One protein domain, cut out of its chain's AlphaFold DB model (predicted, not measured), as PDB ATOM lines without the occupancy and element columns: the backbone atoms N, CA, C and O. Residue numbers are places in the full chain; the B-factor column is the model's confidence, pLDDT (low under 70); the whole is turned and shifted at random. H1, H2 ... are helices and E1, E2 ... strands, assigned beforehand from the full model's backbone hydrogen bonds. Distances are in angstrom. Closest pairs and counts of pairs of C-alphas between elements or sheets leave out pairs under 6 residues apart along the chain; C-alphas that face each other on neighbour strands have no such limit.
ATOM      1  N   PRO A  54     253.994 243.700 190.233       96.06
ATOM      2  CA  PRO A  54     252.666 243.261 189.802       96.06
ATOM      3  C   PRO A  54     252.023 244.200 188.774       96.06
ATOM      4  O   PRO A  54     251.429 243.733 187.803       96.06
ATOM      5  N   MET A  55     252.184 245.518 188.935       96.69
ATOM      6  CA  MET A  55     251.616 246.511 188.022       96.69
ATOM      7  C   MET A  55     252.350 246.572 186.680       96.69
ATOM      8  O   MET A  55     251.700 246.735 185.646       96.69
ATOM      9  N   ALA A  56     253.669 246.361 186.659       96.69
ATOM     10  CA  ALA A  56     254.417 246.215 185.411       96.69
ATOM     11  C   ALA A  56     253.988 244.968 184.621       96.69
ATOM     12  O   ALA A  56     253.725 245.049 183.419       96.69
ATOM     13  N   VAL A  57     253.819 243.830 185.305       96.81
ATOM     14  CA  VAL A  57     253.277 242.611 184.683       96.81
ATOM     15  C   VAL A  57     251.857 242.840 184.191       96.81
ATOM     16  O   VAL A  57     251.527 242.460 183.063       96.81
ATOM     17  N   ARG A  58     251.036 243.534 184.984       96.62
ATOM     18  CA  ARG A  58     249.678 243.899 184.594       96.62
ATOM     19  C   ARG A  58     249.638 244.670 183.285       96.62
ATOM     20  O   ARG A  58     248.944 244.261 182.354       96.62
ATOM     21  N   PHE A  59     250.427 245.736 183.209       96.75
ATOM     22  CA  PHE A  59     250.565 246.571 182.025       96.75
ATOM     23  C   PHE A  59     250.987 245.765 180.786       96.75
ATOM     24  O   PHE A  59     250.370 245.893 179.721       96.75
ATOM     25  N   TYR A  60     251.998 244.900 180.919       96.19
ATOM     26  CA  TYR A  60     252.501 244.092 179.808       96.19
ATOM     27  C   TYR A  60     251.447 243.123 179.266       96.19
ATOM     28  O   TYR A  60     251.167 243.122 178.064       96.19
ATOM     29  N   VAL A  61     250.824 242.319 180.133       95.25
ATOM     30  CA  VAL A  61     249.833 241.322 179.694       95.25
ATOM     31  C   VAL A  61     248.605 242.019 179.116       95.25
ATOM     32  O   VAL A  61     248.120 241.587 178.076       95.25
ATOM     33  N   GLN A  62     248.134 243.119 179.716       95.25
ATOM     34  CA  GLN A  62     247.036 243.920 179.161       95.25
ATOM     35  C   GLN A  62     247.343 244.394 177.744       95.25
ATOM     36  O   GLN A  62     246.523 244.227 176.838       95.25
ATOM     37  N   SER A  63     248.544 244.933 177.540       93.69
ATOM     38  CA  SER A  63     249.004 245.402 176.234       93.69
ATOM     39  C   SER A  63     249.069 244.252 175.222       93.69
ATOM     40  O   SER A  63     248.506 244.346 174.127       93.69
ATOM     41  N   ALA A  64     249.678 243.125 175.601       92.31
ATOM     42  CA  ALA A  64     249.798 241.942 174.752       92.31
ATOM     43  C   ALA A  64     248.426 241.343 174.394       92.31
ATOM     44  O   ALA A  64     248.143 241.072 173.223       92.31
ATOM     45  N   MET A  65     247.541 241.195 175.379       91.88
ATOM     46  CA  MET A  65     246.191 240.660 175.206       91.88
ATOM     47  C   MET A  65     245.311 241.593 174.375       91.88
ATOM     48  O   MET A  65     244.549 241.130 173.527       91.88
ATOM     49  N   GLN A  66     245.432 242.912 174.542       92.69
ATOM     50  CA  GLN A  66     244.719 243.876 173.708       92.69
ATOM     51  C   GLN A  66     245.142 243.759 172.238       92.69
ATOM     52  O   GLN A  66     244.283 243.717 171.352       92.69
ATOM     53  N   VAL A  67     246.448 243.675 171.965       91.12
ATOM     54  CA  VAL A  67     246.964 243.452 170.604       91.12
ATOM     55  C   VAL A  67     246.471 242.114 170.056       91.12
ATOM     56  O   VAL A  67     246.062 242.041 168.894       91.12
ATOM     57  N   ARG A  68     246.455 241.066 170.886       92.06
ATOM     58  CA  ARG A  68     245.969 239.742 170.497       92.06
ATOM     59  C   ARG A  68     244.492 239.766 170.107       92.06
ATOM     60  O   ARG A  68     244.170 239.338 169.001       92.06
ATOM     61  N   ARG A  69     243.625 240.328 170.955       91.19
ATOM     62  CA  ARG A  69     242.173 240.448 170.721       91.19
ATOM     63  C   ARG A  69     241.838 241.252 169.465       91.19
ATOM     64  O   ARG A  69     240.902 240.912 168.753       91.19
ATOM     65  N   LYS A  70     242.624 242.288 169.143       91.94
ATOM     66  CA  LYS A  70     242.458 243.059 167.896       91.94
ATOM     67  C   LYS A  70     242.770 242.246 166.634       91.94
ATOM     68  O   LYS A  70     242.284 242.590 165.563       91.94
ATOM     69  N   ARG A  71     243.608 241.209 166.740       90.88
ATOM     70  CA  ARG A  71     244.081 240.404 165.601       90.88
ATOM     71  C   ARG A  71     243.378 239.054 165.474       90.88
ATOM     72  O   ARG A  71     243.436 238.452 164.408       90.88
ATOM     73  N   SER A  72     242.789 238.539 166.551       88.50
ATOM     74  CA  SER A  72     242.237 237.185 166.592       88.50
ATOM     75  C   SER A  72     241.199 237.030 167.706       88.50
ATOM     76  O   SER A  72     241.356 237.594 168.789       88.50
ATOM     77  N   SER A  73     240.180 236.201 167.457       83.94
ATOM     78  CA  SER A  73     239.244 235.714 168.478       83.94
ATOM     79  C   SER A  73     239.912 234.806 169.511       83.94
ATOM     80  O   SER A  73     239.410 234.687 170.625       83.94
ATOM     81  N   SER A  74     241.053 234.196 169.182       86.25
ATOM     82  CA  SER A  74     241.747 233.260 170.061       86.25
ATOM     83  C   SER A  74     242.672 234.013 171.012       86.25
ATOM     84  O   SER A  74     243.807 234.329 170.651       86.25
ATOM     85  N   HIS A  75     242.184 234.339 172.205       87.69
ATOM     86  CA  HIS A  75     242.863 235.203 173.178       87.69
ATOM     87  C   HIS A  75     243.031 234.563 174.564       87.69
ATOM     88  O   HIS A  75     243.449 235.245 175.494       87.69
ATOM     89  N   ILE A  76     242.740 233.266 174.697       91.25
ATOM     90  CA  ILE A  76     243.074 232.475 175.886       91.25
ATOM     91  C   ILE A  76     244.397 231.749 175.642       91.25
ATOM     92  O   ILE A  76     244.644 231.244 174.543       91.25
ATOM     93  N   ILE A  77     245.251 231.692 176.664       92.62
ATOM     94  CA  ILE A  77     246.497 230.926 176.633       92.62
ATOM     95  C   ILE A  77     246.187 229.503 177.088       92.62
ATOM     96  O   ILE A  77     245.841 229.269 178.239       92.62
ATOM     97  N   GLN A  78     246.353 228.539 176.193       92.62
ATOM     98  CA  GLN A  78     246.272 227.121 176.499       92.62
ATOM     99  C   GLN A  78     247.669 226.543 176.692       92.62
ATOM    100  O   GLN A  78     248.513 226.657 175.803       92.62
ATOM    101  N   VAL A  79     247.897 225.841 177.798       92.81
ATOM    102  CA  VAL A  79     249.116 225.068 178.042       92.81
ATOM    103  C   VAL A  79     248.771 223.586 178.079       92.81
ATOM    104  O   VAL A  79     248.072 223.116 178.973       92.81
ATOM    105  N   ARG A  80     249.280 222.830 177.103       91.19
ATOM    106  CA  ARG A  80     249.128 221.369 177.049       91.19
ATOM    107  C   ARG A  80     250.349 220.682 177.636       91.19
ATOM    108  O   ARG A  80     251.481 221.023 177.288       91.19
ATOM    109  N   THR A  81     250.124 219.658 178.452       89.81
ATOM    110  CA  THR A  81     251.206 218.847 179.020       89.81
ATOM    111  C   THR A  81     251.405 217.581 178.188       89.81
ATOM    112  O   THR A  81     250.536 216.716 178.111       89.81
ATOM    113  N   GLY A  82     252.553 217.473 177.518       84.00
ATOM    114  CA  GLY A  82     252.918 216.304 176.716       84.00
ATOM    115  C   GLY A  82     253.457 215.136 177.551       84.00
ATOM    116  O   GLY A  82     253.805 215.284 178.725       84.00
ATOM    117  N   ARG A  83     253.609 213.961 176.917       80.81
ATOM    118  CA  ARG A  83     254.309 212.816 177.531       80.81
ATOM    119  C   ARG A  83     255.733 213.242 177.915       80.81
ATOM    120  O   ARG A  83     256.476 213.728 177.067       80.81
ATOM    121  N   GLY A  84     256.093 213.073 179.189       81.12
ATOM    122  CA  GLY A  84     257.384 213.504 179.740       81.12
ATOM    123  C   GLY A  84     257.393 214.893 180.389       81.12
ATOM    124  O   GLY A  84     258.472 215.408 180.659       81.12
ATOM    125  N   GLY A  85     256.228 215.507 180.631       83.12
ATOM    126  CA  GLY A  85     256.118 216.759 181.397       83.12
ATOM    127  C   GLY A  85     256.494 218.022 180.618       83.12
ATOM    128  O   GLY A  85     256.669 219.081 181.209       83.12
ATOM    129  N   LYS A  86     256.633 217.930 179.290       87.25
ATOM    130  CA  LYS A  86     256.912 219.097 178.447       87.25
ATOM    131  C   LYS A  86     255.640 219.915 178.232       87.25
ATOM    132  O   LYS A  86     254.623 219.363 177.816       87.25
ATOM    133  N   PHE A  87     255.735 221.222 178.448       89.88
ATOM    134  CA  PHE A  87     254.644 222.165 178.226       89.88
ATOM    135  C   PHE A  87     254.637 222.702 176.794       89.88
ATOM    136  O   PHE A  87     255.692 222.983 176.218       89.88
ATOM    137  N   TRP A  88     253.440 222.849 176.235       90.38
ATOM    138  CA  TRP A  88     253.205 223.372 174.893       90.38
ATOM    139  C   TRP A  88     252.160 224.491 174.960       90.38
ATOM    140  O   TRP A  88     250.964 224.187 175.026       90.38
ATOM    141  N   PRO A  89     252.592 225.764 175.003       91.50
ATOM    142  CA  PRO A  89     251.678 226.898 175.015       91.50
ATOM    143  C   PRO A  89     251.108 227.168 173.614       91.50
ATOM    144  O   PRO A  89     251.802 227.016 172.608       91.50
ATOM    145  N   SER A  90     249.848 227.590 173.543       91.75
ATOM    146  CA  SER A  90     249.156 227.983 172.310       91.75
ATOM    147  C   SER A  90     248.006 228.951 172.604       91.75
ATOM    148  O   SER A  90     247.563 229.057 173.742       91.75
ATOM    149  N   TRP A  91     247.528 229.666 171.585       92.12
ATOM    150  CA  TRP A  91     246.354 230.536 171.697       92.12
ATOM    151  C   TRP A  91     245.092 229.783 171.282       92.12
ATOM    152  O   TRP A  91     245.092 229.156 170.222       92.12
ATOM    153  N   VAL A  92     244.019 229.899 172.063       91.00
ATOM    154  CA  VAL A  92     242.722 229.266 171.781       91.00
ATOM    155  C   VAL A  92     241.560 230.240 171.958       91.00
ATOM    156  O   VAL A  92     241.711 231.310 172.556       91.00
ATOM    157  N   ASP A  93     240.415 229.894 171.371       86.94
ATOM    158  CA  ASP A  93     239.174 230.658 171.506       86.94
ATOM    159  C   ASP A  93     238.600 230.569 172.924       86.94
ATOM    160  O   ASP A  93     238.850 229.612 173.659       86.94
ATOM    161  N   GLY A  94     237.819 231.590 173.283       71.88
ATOM    162  CA  GLY A  94     237.262 231.789 174.624       71.88
ATOM    163  C   GLY A  94     236.369 230.659 175.142       71.88
ATOM    164  O   GLY A  94     236.219 230.505 176.352       71.88
ATOM    165  N   ASP A  95     235.810 229.871 174.222       70.94
ATOM    166  CA  ASP A  95     234.749 228.899 174.490       70.94
ATOM    167  C   ASP A  95     235.265 227.454 174.618       70.94
ATOM    168  O   ASP A  95     234.471 226.521 174.761       70.94
ATOM    169  N   GLN A  96     236.585 227.226 174.549       70.62
ATOM    170  CA  GLN A  96     237.140 225.894 174.795       70.62
ATOM    171  C   GLN A  96     237.046 225.539 176.281       70.62
ATOM    172  O   GLN A  96     237.531 226.271 177.138       70.62
ATOM    173  N   ALA A  97     236.442 224.388 176.575       67.06
ATOM    174  CA  ALA A  97     236.445 223.815 177.913       67.06
ATOM    175  C   ALA A  97     237.822 223.231 178.259       67.06
ATOM    176  O   ALA A  97     238.545 222.750 177.378       67.06
ATOM    177  N   ASP A  98     238.149 223.219 179.552       70.88
ATOM    178  CA  ASP A  98     239.299 222.480 180.067       70.88
ATOM    179  C   ASP A  98     239.163 220.996 179.701       70.88
ATOM    180  O   ASP A  98     238.169 220.337 180.014       70.88
ATOM    181  N   GLY A  99     240.169 220.470 179.005       74.56
ATOM    182  CA  GLY A  99     240.316 219.043 178.736       74.56
ATOM    183  C   GLY A  99     241.403 218.430 179.614       74.56
ATOM    184  O   GLY A  99     242.309 219.129 180.070       74.56
ATOM    185  N   ASP A 100     241.371 217.109 179.795       75.81
ATOM    186  CA  ASP A 100     242.406 216.385 180.541       75.81
ATOM    187  C   ASP A 100     243.823 216.733 180.042       75.81
ATOM    188  O   ASP A 100     244.139 216.642 178.850       75.81
ATOM    189  N   GLY A 101     244.699 217.141 180.967       81.31
ATOM    190  CA  GLY A 101     246.093 217.501 180.674       81.31
ATOM    191  C   GLY A 101     246.291 218.876 180.023       81.31
ATOM    192  O   GLY A 101     247.372 219.145 179.482       81.31
ATOM    193  N   THR A 102     245.272 219.734 180.075       87.62
ATOM    194  CA  THR A 102     245.285 221.091 179.523       87.62
ATOM    195  C   THR A 102     244.967 222.112 180.612       87.62
ATOM    196  O   THR A 102     244.138 221.854 181.475       87.62
ATOM    197  N   MET A 103     245.640 223.261 180.576       90.50
ATOM    198  CA  MET A 103     245.364 224.407 181.446       90.50
ATOM    199  C   MET A 103     245.042 225.618 180.577       90.50
ATOM    200  O   MET A 103     245.747 225.863 179.593       90.50
ATOM    201  N   LEU A 104     244.004 226.366 180.932       91.38
ATOM    202  CA  LEU A 104     243.619 227.605 180.268       91.38
ATOM    203  C   LEU A 104     243.909 228.795 181.184       91.38
ATOM    204  O   LEU A 104     243.589 228.764 182.366       91.38
ATOM    205  N   PHE A 105     244.509 229.841 180.623       91.81
ATOM    206  CA  PHE A 105     244.825 231.077 181.329       91.81
ATOM    207  C   PHE A 105     244.272 232.275 180.561       91.81
ATOM    208  O   PHE A 105     244.611 232.517 179.396       91.81
ATOM    209  N   LYS A 106     243.415 233.028 181.240       91.69
ATOM    210  CA  LYS A 106     242.963 234.363 180.866       91.69
ATOM    211  C   LYS A 106     243.939 235.407 181.395       91.69
ATOM    212  O   LYS A 106     244.903 235.109 182.097       91.69
ATOM    213  N   GLU A 107     243.675 236.654 181.032       92.12
ATOM    214  CA  GLU A 107     244.446 237.810 181.479       92.12
ATOM    215  C   GLU A 107     244.524 237.875 183.017       92.12
ATOM    216  O   GLU A 107     245.607 238.013 183.581       92.12
ATOM    217  N   GLU A 108     243.395 237.668 183.693       93.00
ATOM    218  CA  GLU A 108     243.266 237.697 185.149       93.00
ATOM    219  C   GLU A 108     244.020 236.550 185.833       93.00
ATOM    220  O   GLU A 108     244.587 236.743 186.909       93.00
ATOM    221  N   ASP A 109     244.082 235.378 185.194       94.19
ATOM    222  CA  ASP A 109     244.789 234.217 185.739       94.19
ATOM    223  C   ASP A 109     246.303 234.466 185.775       94.19
ATOM    224  O   ASP A 109     246.976 234.102 186.739       94.19
ATOM    225  N   VAL A 110     246.850 235.142 184.756       93.38
ATOM    226  CA  VAL A 110     248.274 235.516 184.722       93.38
ATOM    227  C   VAL A 110     248.605 236.515 185.836       93.38
ATOM    228  O   VAL A 110     249.673 236.417 186.451       93.38
ATOM    229  N   PHE A 111     247.694 237.445 186.135       93.62
ATOM    230  CA  PHE A 111     247.857 238.392 187.244       93.62
ATOM    231  C   PHE A 111     247.830 237.696 188.582       93.62
ATOM    232  O   PHE A 111     248.766 237.850 189.364       93.62
ATOM    233  N   TRP A 112     246.815 236.867 188.798       95.50
ATOM    234  CA  TRP A 112     246.682 236.111 190.028       95.50
ATOM    235  C   TRP A 112     247.905 235.222 190.282       95.50
ATOM    236  O   TRP A 112     248.457 235.235 191.380       95.50
ATOM    237  N   LEU A 113     248.394 234.508 189.260       94.44
ATOM    238  CA  LEU A 113     249.602 233.688 189.374       94.44
ATOM    239  C   LEU A 113     250.833 234.522 189.728       94.44
ATOM    240  O   LEU A 113     251.637 234.106 190.562       94.44
ATOM    241  N   THR A 114     250.984 235.691 189.107       94.19
ATOM    242  CA  THR A 114     252.117 236.585 189.362       94.19
ATOM    243  C   THR A 114     252.097 237.091 190.798       94.19
ATOM    244  O   THR A 114     253.088 236.942 191.512       94.19
ATOM    245  N   GLU A 115     250.958 237.619 191.250       94.38
ATOM    246  CA  GLU A 115     250.773 238.078 192.627       94.38
ATOM    247  C   GLU A 115     251.001 236.948 193.628       94.38
ATOM    248  O   GLU A 115     251.691 237.140 194.629       94.38
ATOM    249  N   TRP A 116     250.490 235.749 193.338       95.00
ATOM    250  CA  TRP A 116     250.692 234.586 194.189       95.00
ATOM    251  C   TRP A 116     252.175 234.213 194.294       95.00
ATOM    252  O   TRP A 116     252.673 234.024 195.403       95.00
ATOM    253  N   CYS A 117     252.908 234.149 193.178       94.56
ATOM    254  CA  CYS A 117     254.335 233.813 193.195       94.56
ATOM    255  C   CYS A 117     255.155 234.859 193.964       94.56
ATOM    256  O   CYS A 117     256.024 234.503 194.759       94.56
ATOM    257  N   ILE A 118     254.852 236.145 193.775       93.00
ATOM    258  CA  ILE A 118     255.514 237.245 194.486       93.00
ATOM    259  C   ILE A 118     255.204 237.179 195.988       93.00
ATOM    260  O   ILE A 118     256.115 237.157 196.812       93.00
ATOM    261  N   ALA A 119     253.926 237.068 196.366       92.44
ATOM    262  CA  ALA A 119     253.497 237.038 197.764       92.44
ATOM    263  C   ALA A 119     254.000 235.802 198.530       92.44
ATOM    264  O   ALA A 119     254.143 235.859 199.754       92.44
ATOM    265  N   ASN A 120     254.283 234.705 197.821       92.81
ATOM    266  CA  ASN A 120     254.802 233.454 198.379       92.81
ATOM    267  C   ASN A 120     256.301 233.246 198.103       92.81
ATOM    268  O   ASN A 120     256.811 232.136 198.250       92.81
ATOM    269  N   SER A 121     257.028 234.307 197.748       91.94
ATOM    270  CA  SER A 121     258.486 234.274 197.630       91.94
ATOM    271  C   SER A 121     259.134 234.241 199.013       91.94
ATOM    272  O   SER A 121     259.402 235.269 199.640       91.94
ATOM    273  N   VAL A 122     259.330 233.021 199.509       91.38
ATOM    274  CA  VAL A 122     259.807 232.727 200.859       91.38
ATOM    275  C   VAL A 122     261.150 231.999 200.799       91.38
ATOM    276  O   VAL A 122     261.316 231.039 200.050       91.38
ATOM    277  N   LEU A 123     262.101 232.442 201.621       89.50
ATOM    278  CA  LEU A 123     263.420 231.841 201.792       89.50
ATOM    279  C   LEU A 123     263.528 231.213 203.185       89.50
ATOM    280  O   LEU A 123     263.188 231.846 204.186       89.50
ATOM    281  N   HIS A 124     264.057 229.993 203.245       91.88
ATOM    282  CA  HIS A 124     264.418 229.321 204.489       91.88
ATOM    283  C   HIS A 124     265.943 229.260 204.627       91.88
ATOM    284  O   HIS A 124     266.618 228.699 203.761       91.88
ATOM    285  N   MET A 125     266.487 229.822 205.707       92.88
ATOM    286  CA  MET A 125     267.917 229.746 206.027       92.88
ATOM    287  C   MET A 125     268.099 229.452 207.520       92.88
ATOM    288  O   MET A 125     267.774 230.272 208.377       92.88
ATOM    289  N   GLY A 126     268.635 228.268 207.831       94.62
ATOM    290  CA  GLY A 126     268.713 227.772 209.208       94.62
ATOM    291  C   GLY A 126     267.324 227.441 209.747       94.62
ATOM    292  O   GLY A 126     266.610 226.689 209.100       94.62
ATOM    293  N   ASP A 127     266.959 228.023 210.891       96.12
ATOM    294  CA  ASP A 127     265.646 227.863 211.544       96.12
ATOM    295  C   ASP A 127     264.671 229.013 211.231       96.12
ATOM    296  O   ASP A 127     263.634 229.174 211.877       96.12
ATOM    297  N   TYR A 128     265.020 229.866 210.271       95.94
ATOM    298  CA  TYR A 128     264.303 231.100 209.992       95.94
ATOM    299  C   TYR A 128     263.689 231.086 208.598       95.94
ATOM    300  O   TYR A 128     264.288 230.628 207.620       95.94
ATOM    301  N   VAL A 129     262.488 231.653 208.520       94.38
ATOM    302  CA  VAL A 129     261.703 231.816 207.301       94.38
ATOM    303  C   VAL A 129     261.485 233.308 207.075       94.38
ATOM    304  O   VAL A 129     260.895 233.983 207.918       94.38
ATOM    305  N   TRP A 130     261.932 233.822 205.932       92.81
ATOM    306  CA  TRP A 130     261.712 235.211 205.529       92.81
ATOM    307  C   TRP A 130     260.914 235.266 204.240       92.81
ATOM    308  O   TRP A 130     261.142 234.479 203.326       92.81
ATOM    309  N   ARG A 131     260.014 236.240 204.145       91.81
ATOM    310  CA  ARG A 131     259.358 236.595 202.888       91.81
ATOM    311  C   ARG A 131     260.089 237.772 202.259       91.81
ATOM    312  O   ARG A 131     260.295 238.786 202.926       91.81
ATOM    313  N   GLN A 132     260.425 237.660 200.981       90.75
ATOM    314  CA  GLN A 132     260.945 238.783 200.215       90.75
ATOM    315  C   GLN A 132     259.808 239.771 199.917       90.75
ATOM    316  O   GLN A 132     258.748 239.382 199.438       90.75
TER     317      GLN A 132
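What this domain is: This is residues 54 to 132 of the 358 residues of the protein "Reverse transcriptase domain-containing protein" of Chara braunii (UniProt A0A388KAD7). Look first for a small three-stranded antiparallel sheet, order E2, E1, E3, standing off a pair of helices, H1 and H2, that run side by side in opposite directions and only graze the sheet; H2 then leads away to a small hairpin, E4 and E5, at the far end, where residues 124 to 129 stick out. The printed part has 79 residues with two named helices and five named strands, in the order H1, E1, E2, E3, H2, E4, E5, and its class is mixed, helices and strands. The whole is loose, with a radius of gyration of the C-alphas of 16.2 A, and spans 50 by 34 by 17 A, an outline only just flat.

Where its parts are: Find C-alpha 76 at (243.074, 232.475, 175.886); from there E1, residues 76 to 81, runs 16.2 A. E2 is residues 87 to 92, 15.3 A long, and E3 is residues 102 to 105. H1 begins at C-alpha 54, at (252.666, 243.261, 189.802), and covers residues 54 to 71 over 25.8 A. H2 is residues 107 to 119, 18.6 A. E4 is residues 122 to 125, and E5, residues 128 to 131, ends at C-alpha 131, at (259.358, 236.595, 202.888).

How they stand to each other: Start at E1, the inner strand. E1 and E2 form an antiparallel hairpin at 151 degrees, with N 78 and O 90 2.8 A apart, within hydrogen-bond range. E3, an edge strand, is the other neighbour of E1 and antiparallel to it at 152 degrees, with N 79 and O 103 2.8 A apart, within hydrogen-bond range. H1 is only just on this sheet, with 5 pairs of C-alphas within 10 A, and only grazes it with residues 65 to 69. H2 is on the sheet too and only grazes it with residues 107 to 113. H1 and H2 touch, closest at the C-alphas of Pro 54 and Glu 115, 6.2 A apart, with a shallow tilt of 18 degrees, opposite ways. In both helices every O i to N i+4 pair is within hydrogen-bond range. Farther out, E4 and E5 form an antiparallel hairpin at 155 degrees, with N 123 and O 130 at 2.8 A. Both are apart from H1, E1, E2 and E3.

The domain as a whole: The two C-alphas farthest apart, those of Arg 71 and Asp 127, are 52.3 A from each other. The printed part has no cut. No link is long; E2 to E3, with 9 residues between them, is short, and the other links are tight. Mean pLDDT of the printed part is 89.9, and residue 97, in the E2 to E3 link, is the one printed residue under 70.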